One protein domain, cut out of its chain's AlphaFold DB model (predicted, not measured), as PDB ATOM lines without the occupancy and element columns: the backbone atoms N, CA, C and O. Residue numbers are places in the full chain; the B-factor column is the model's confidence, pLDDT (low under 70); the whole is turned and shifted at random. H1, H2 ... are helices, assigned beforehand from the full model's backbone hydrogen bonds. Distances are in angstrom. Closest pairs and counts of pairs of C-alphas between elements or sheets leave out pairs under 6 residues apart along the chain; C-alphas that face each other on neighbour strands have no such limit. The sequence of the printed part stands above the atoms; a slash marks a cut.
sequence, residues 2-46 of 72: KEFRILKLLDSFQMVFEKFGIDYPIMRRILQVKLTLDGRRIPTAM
ATOM      1  N   LYS A   2     -27.518  -6.286  20.083       53.94
ATOM      2  CA  LYS A   2     -27.020  -7.554  19.511       53.94
ATOM      3  C   LYS A   2     -26.506  -7.320  18.087       53.94
ATOM      4  O   LYS A   2     -27.287  -7.028  17.189       53.94
ATOM      5  N   GLU A   3     -25.201  -7.468  17.901       57.00
ATOM      6  CA  GLU A   3     -24.552  -7.507  16.592       57.00
ATOM      7  C   GLU A   3     -24.927  -8.826  15.907       57.00
ATOM      8  O   GLU A   3     -24.291  -9.866  16.106       57.00
ATOM      9  N   PHE A   4     -26.014  -8.823  15.137       65.44
ATOM     10  CA  PHE A   4     -26.385  -9.991  14.349       65.44
ATOM     11  C   PHE A   4     -25.354 -10.175  13.233       65.44
ATOM     12  O   PHE A   4     -25.260  -9.359  12.317       65.44
ATOM     13  N   ARG A   5     -24.612 -11.288  13.274       67.62
ATOM     14  CA  ARG A   5     -23.665 -11.670  12.207       67.62
ATOM     15  C   ARG A   5     -24.329 -11.713  10.823       67.62
ATOM     16  O   ARG A   5     -23.666 -11.447   9.829       67.62
ATOM     17  N   ILE A   6     -25.639 -11.974  10.781       70.38
ATOM     18  CA  ILE A   6     -26.455 -11.939   9.564       70.38
ATOM     19  C   ILE A   6     -26.459 -10.548   8.908       70.38
ATOM     20  O   ILE A   6     -26.374 -10.477   7.690       70.38
ATOM     21  N   LEU A   7     -26.506  -9.453   9.683       77.56
ATOM     22  CA  LEU A   7     -26.501  -8.102   9.113       77.56
ATOM     23  C   LEU A   7     -25.141  -7.769   8.487       77.56
ATOM     24  O   LEU A   7     -25.109  -7.208   7.403       77.56
ATOM     25  N   LYS A   8     -24.028  -8.181   9.111       76.88
ATOM     26  CA  LYS A   8     -22.685  -8.012   8.524       76.88
ATOM     27  C   LYS A   8     -22.497  -8.808   7.235       76.88
ATOM     28  O   LYS A   8     -21.857  -8.325   6.308       76.88
ATOM     29  N   LEU A   9     -23.040 -10.024   7.178       78.38
ATOM     30  CA  LEU A   9     -23.030 -10.816   5.950       78.38
ATOM     31  C   LEU A   9     -23.849 -10.112   4.861       78.38
ATOM     32  O   LEU A   9     -23.387  -9.995   3.732       78.38
ATOM     33  N   LEU A  10     -25.026  -9.594   5.218       80.81
ATOM     34  CA  LEU A  10     -25.910  -8.893   4.294       80.81
ATOM     35  C   LEU A  10     -25.326  -7.568   3.786       80.81
ATOM     36  O   LEU A  10     -25.527  -7.247   2.618       80.81
ATOM     37  N   ASP A  11     -24.543  -6.863   4.610       82.44
ATOM     38  CA  ASP A  11     -23.833  -5.636   4.211       82.44
ATOM     39  C   ASP A  11     -22.878  -5.913   3.024       82.44
ATOM     40  O   ASP A  11     -22.718  -5.065   2.155       82.44
ATOM     41  N   SER A  12     -22.331  -7.132   2.885       81.81
ATOM     42  CA  SER A  12     -21.520  -7.512   1.705       81.81
ATOM     43  C   SER A  12     -22.355  -7.753   0.438       81.81
ATOM     44  O   SER A  12     -21.846  -7.639  -0.674       81.81
ATOM     45  N   PHE A  13     -23.644  -8.063   0.592       82.44
ATOM     46  CA  PHE A  13     -24.592  -8.251  -0.511       82.44
ATOM     47  C   PHE A  13     -25.375  -6.975  -0.849       82.44
ATOM     48  O   PHE A  13     -26.213  -7.011  -1.749       82.44
ATOM     49  N   GLN A  14     -25.094  -5.846  -0.186       83.38
ATOM     50  CA  GLN A  14     -25.748  -4.556  -0.431       83.38
ATOM     51  C   GLN A  14     -25.807  -4.203  -1.924       83.38
ATOM     52  O   GLN A  14     -26.870  -3.868  -2.439       83.38
ATOM     53  N   MET A  15     -24.692  -4.376  -2.638       82.00
ATOM     54  CA  MET A  15     -24.592  -4.061  -4.067       82.00
ATOM     55  C   MET A  15     -25.539  -4.904  -4.938       82.00
ATOM     56  O   MET A  15     -25.980  -4.458  -5.995       82.00
ATOM     57  N   VAL A  16     -25.872  -6.124  -4.507       85.62
ATOM     58  CA  VAL A  16     -26.847  -6.977  -5.198       85.62
ATOM     59  C   VAL A  16     -28.246  -6.402  -5.008       85.62
ATOM     60  O   VAL A  16     -28.955  -6.206  -5.987       85.62
ATOM     61  N   PHE A  17     -28.624  -6.053  -3.775       84.25
ATOM     62  CA  PHE A  17     -29.937  -5.467  -3.483       84.25
ATOM     63  C   PHE A  17     -30.156  -4.126  -4.186       84.25
ATOM     64  O   PHE A  17     -31.224  -3.907  -4.755       84.25
ATOM     65  N   GLU A  18     -29.128  -3.281  -4.238       86.06
ATOM     66  CA  GLU A  18     -29.175  -2.026  -4.992       86.06
ATOM     67  C   GLU A  18     -29.364  -2.272  -6.497       86.06
ATOM     68  O   GLU A  18     -30.182  -1.604  -7.128       86.06
ATOM     69  N   LYS A  19     -28.700  -3.286  -7.076       86.69
ATOM     70  CA  LYS A  19     -28.915  -3.696  -8.480       86.69
ATOM     71  C   LYS A  19     -30.324  -4.239  -8.744       86.69
ATOM     72  O   LYS A  19     -30.813  -4.111  -9.862       86.69
ATOM     73  N   PHE A  20     -30.980  -4.812  -7.737       86.50
ATOM     74  CA  PHE A  20     -32.386  -5.228  -7.805       86.50
ATOM     75  C   PHE A  20     -33.378  -4.068  -7.582       86.50
ATOM     76  O   PHE A  20     -34.586  -4.298  -7.595       86.50
ATOM     77  N   GLY A  21     -32.898  -2.831  -7.395       87.12
ATOM     78  CA  GLY A  21     -33.743  -1.656  -7.162       87.12
ATOM     79  C   GLY A  21     -34.312  -1.580  -5.743       87.12
ATOM     80  O   GLY A  21     -35.304  -0.891  -5.513       87.12
ATOM     81  N   ILE A  22     -33.714  -2.301  -4.794       85.44
ATOM     82  CA  ILE A  22     -34.140  -2.323  -3.395       85.44
ATOM     83  C   ILE A  22     -33.284  -1.334  -2.604       85.44
ATOM     84  O   ILE A  22     -32.056  -1.413  -2.608       85.44
ATOM     85  N   ASP A  23     -33.941  -0.439  -1.869       86.69
ATOM     86  CA  ASP A  23     -33.281   0.475  -0.939       86.69
ATOM     87  C   ASP A  23     -32.723  -0.313   0.263       86.69
ATOM     88  O   ASP A  23     -33.445  -0.731   1.180       86.69
ATOM     89  N   TYR A  24     -31.411  -0.562   0.220       86.06
ATOM     90  CA  TYR A  24     -30.688  -1.326   1.228       86.06
ATOM     91  C   TYR A  24     -30.814  -0.749   2.650       86.06
ATOM     92  O   TYR A  24     -31.135  -1.520   3.562       86.06
ATOM     93  N   PRO A  25     -30.607   0.561   2.903       84.69
ATOM     94  CA  PRO A  25     -30.743   1.105   4.252       84.69
ATOM     95  C   PRO A  25     -32.153   0.939   4.839       84.69
ATOM     96  O   PRO A  25     -32.272   0.640   6.037       84.69
ATOM     97  N   ILE A  26     -33.211   1.055   4.028       87.75
ATOM     98  CA  ILE A  26     -34.589   0.786   4.472       87.75
ATOM     99  C   ILE A  26     -34.779  -0.709   4.767       87.75
ATOM    100  O   ILE A  26     -35.248  -1.081   5.850       87.75
ATOM    101  N   MET A  27     -34.357  -1.584   3.853       87.19
ATOM    102  CA  MET A  27     -34.445  -3.037   4.032       87.19
ATOM    103  C   MET A  27     -33.692  -3.507   5.288       87.19
ATOM    104  O   MET A  27     -34.207  -4.327   6.053       87.19
ATOM    105  N   ARG A  28     -32.505  -2.947   5.551       86.81
ATOM    106  CA  ARG A  28     -31.669  -3.240   6.725       86.81
ATOM    107  C   ARG A  28     -32.416  -2.973   8.030       86.81
ATOM    108  O   ARG A  28     -32.384  -3.806   8.935       86.81
ATOM    109  N   ARG A  29     -33.133  -1.847   8.114       85.44
ATOM    110  CA  ARG A  29     -33.971  -1.491   9.275       85.44
ATOM    111  C   ARG A  29     -35.120  -2.485   9.458       85.44
ATOM    112  O   ARG A  29     -35.347  -2.950  10.574       85.44
ATOM    113  N   ILE A  30     -35.806  -2.853   8.375       87.00
ATOM    114  CA  ILE A  30     -36.916  -3.822   8.408       87.00
ATOM    115  C   ILE A  30     -36.424  -5.195   8.872       87.00
ATOM    116  O   ILE A  30     -37.053  -5.819   9.728       87.00
ATOM    117  N   LEU A  31     -35.290  -5.659   8.348       85.44
ATOM    118  CA  LEU A  31     -34.684  -6.929   8.745       85.44
ATOM    119  C   LEU A  31     -34.215  -6.908  10.195       85.44
ATOM    120  O   LEU A  31     -34.419  -7.884  10.909       85.44
ATOM    121  N   GLN A  32     -33.652  -5.796  10.663       81.25
ATOM    122  CA  GLN A  32     -33.266  -5.638  12.062       81.25
ATOM    123  C   GLN A  32     -34.474  -5.755  13.001       81.25
ATOM    124  O   GLN A  32     -34.402  -6.450  14.016       81.25
ATOM    125  N   VAL A  33     -35.596  -5.122  12.648       84.31
ATOM    126  CA  VAL A  33     -36.854  -5.237  13.398       84.31
ATOM    127  C   VAL A  33     -37.393  -6.666  13.316       84.31
ATOM    128  O   VAL A  33     -37.669  -7.253  14.357       84.31
ATOM    129  N   LYS A  34     -37.448  -7.277  12.124       82.12
ATOM    130  CA  LYS A  34     -37.869  -8.680  11.947       82.12
ATOM    131  C   LYS A  34     -37.030  -9.641  12.782       82.12
ATOM    132  O   LYS A  34     -37.604 -10.445  13.493       82.12
ATOM    133  N   LEU A  35     -35.705  -9.529  12.770       77.75
ATOM    134  CA  LEU A  35     -34.805 -10.390  13.548       77.75
ATOM    135  C   LEU A  35     -34.917 -10.157  15.053       77.75
ATOM    136  O   LEU A  35     -34.748 -11.085  15.839       77.75
ATOM    137  N   THR A  36     -35.203  -8.926  15.473       75.88
ATOM    138  CA  THR A  36     -35.422  -8.614  16.891       75.88
ATOM    139  C   THR A  36     -36.767  -9.165  17.370       75.88
ATOM    140  O   THR A  36     -36.844  -9.710  18.470       75.88
ATOM    141  N   LEU A  37     -37.804  -9.081  16.531       74.88
ATOM    142  CA  LEU A  37     -39.136  -9.632  16.792       74.88
ATOM    143  C   LEU A  37     -39.141 -11.170  16.746       74.88
ATOM    144  O   LEU A  37     -39.722 -11.813  17.619       74.88
ATOM    145  N   ASP A  38     -38.451 -11.757  15.769       65.75
ATOM    146  CA  ASP A  38     -38.342 -13.206  15.556       65.75
ATOM    147  C   ASP A  38     -37.289 -13.852  16.475       65.75
ATOM    148  O   ASP A  38     -37.318 -15.046  16.768       65.75
ATOM    149  N   GLY A  39     -36.412 -13.035  17.064       58.88
ATOM    150  CA  GLY A  39     -35.422 -13.422  18.069       58.88
ATOM    151  C   GLY A  39     -36.007 -14.039  19.344       58.88
ATOM    152  O   GLY A  39     -35.250 -14.592  20.146       58.88
ATOM    153  N   ARG A  40     -37.336 -14.028  19.520       61.41
ATOM    154  CA  ARG A  40     -38.025 -14.846  20.534       61.41
ATOM    155  C   ARG A  40     -37.957 -16.355  20.255       61.41
ATOM    156  O   ARG A  40     -38.213 -17.116  21.181       61.41
ATOM    157  N   ARG A  41     -37.599 -16.801  19.042       56.22
ATOM    158  CA  ARG A  41     -37.480 -18.229  18.670       56.22
ATOM    159  C   ARG A  41     -36.087 -18.662  18.202       56.22
ATOM    160  O   ARG A  41     -35.938 -19.789  17.745       56.22
ATOM    161  N   ILE A  42     -35.063 -17.810  18.324       53.62
ATOM    162  CA  ILE A  42     -33.710 -18.130  17.829       53.62
ATOM    163  C   ILE A  42     -32.531 -17.911  18.805       53.62
ATOM    164  O   ILE A  42     -31.425 -17.638  18.334       53.62
ATOM    165  N   PRO A  43     -32.635 -18.060  20.142       49.00
ATOM    166  CA  PRO A  43     -31.448 -18.059  20.985       49.00
ATOM    167  C   PRO A  43     -30.978 -19.491  21.295       49.00
ATOM    168  O   PRO A  43     -30.769 -19.810  22.457       49.00
ATOM    169  N   THR A  44     -30.798 -20.358  20.292       51.34
ATOM    170  CA  THR A  44     -30.185 -21.687  20.535       51.34
ATOM    171  C   THR A  44     -29.032 -21.993  19.580       51.34
ATOM    172  O   THR A  44     -28.018 -22.522  20.016       51.34
ATOM    173  N   ALA A  45     -29.073 -21.541  18.322       51.88
ATOM    174  CA  ALA A  45     -28.006 -21.845  17.355       51.88
ATOM    175  C   ALA A  45     -26.666 -21.104  17.591       51.88
ATOM    176  O   ALA A  45     -25.679 -21.396  16.924       51.88
ATOM    177  N   MET A  46     -26.602 -20.140  18.520       49.16
ATOM    178  CA  MET A  46     -25.364 -19.409  18.851       49.16
ATOM    179  C   MET A  46     -24.729 -19.810  20.192       49.16
ATOM    180  O   MET A  46     -23.573 -19.456  20.421       49.16
TER     181      MET A  46
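This is residues 2 to 46 of the 72 residues of an uncharacterized protein of Tepidimicrobium xylanilyticum (UniProt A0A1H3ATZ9). The model is a loose, narrow U: H1 and the longer H3 run nearly side by side in opposite directions, and short H2 sits at the turn that joins them. At the other end, residues 37 to 46 stick out and lengthen the shape. The 45 printed residues hold three named helices, H1, H2 and H3 in chain order, and no named strand, which is the class all helix. The whole is only just loose, close to compact, with a radius of gyration of the C-alphas of 11.7 A, and spans 34 by 17 by 14 A.

H1, residues 5 to 12, and H2, residues 14 to 19, meet only through their link. H3, residues 24 to 38, is close to H1 but not clearly touching it; their closest C-alphas, those of Leu 7 and Arg 28, are 7.5 A apart. Their lines stand at a shallow tilt of 14 degrees, opposite ways. H2 and H3 only just touch, with 3 pairs of C-alphas within 8 A, and touch only at the corner by their link. H3 takes part with residue 24 alone; the closest C-alphas, those of Gln 14 and Tyr 24, are 6.1 A apart. Their lines stand at a steep tilt of 57 degrees, opposite ways. In H2 and H3 every O i to N i+4 pair is within hydrogen-bond range; in H1 3 of 4 are.

H1 begins at C-alpha 5, (-23.665, -11.670, 12.207), and is 11.5 A long from first to last C-alpha. H2 is 8.7 A long. H3 runs 20.1 A from C-alpha 24, (-30.688, -1.326, 1.228), to C-alpha 38, (-38.342, -13.206, 15.556).

The farthest C-alphas, those of Gly 21 and Thr 44, are 34.4 A apart. The printed part has no cut, and both links are tight. Residues 2 to 5 and 38 to 46 have pLDDT under 70.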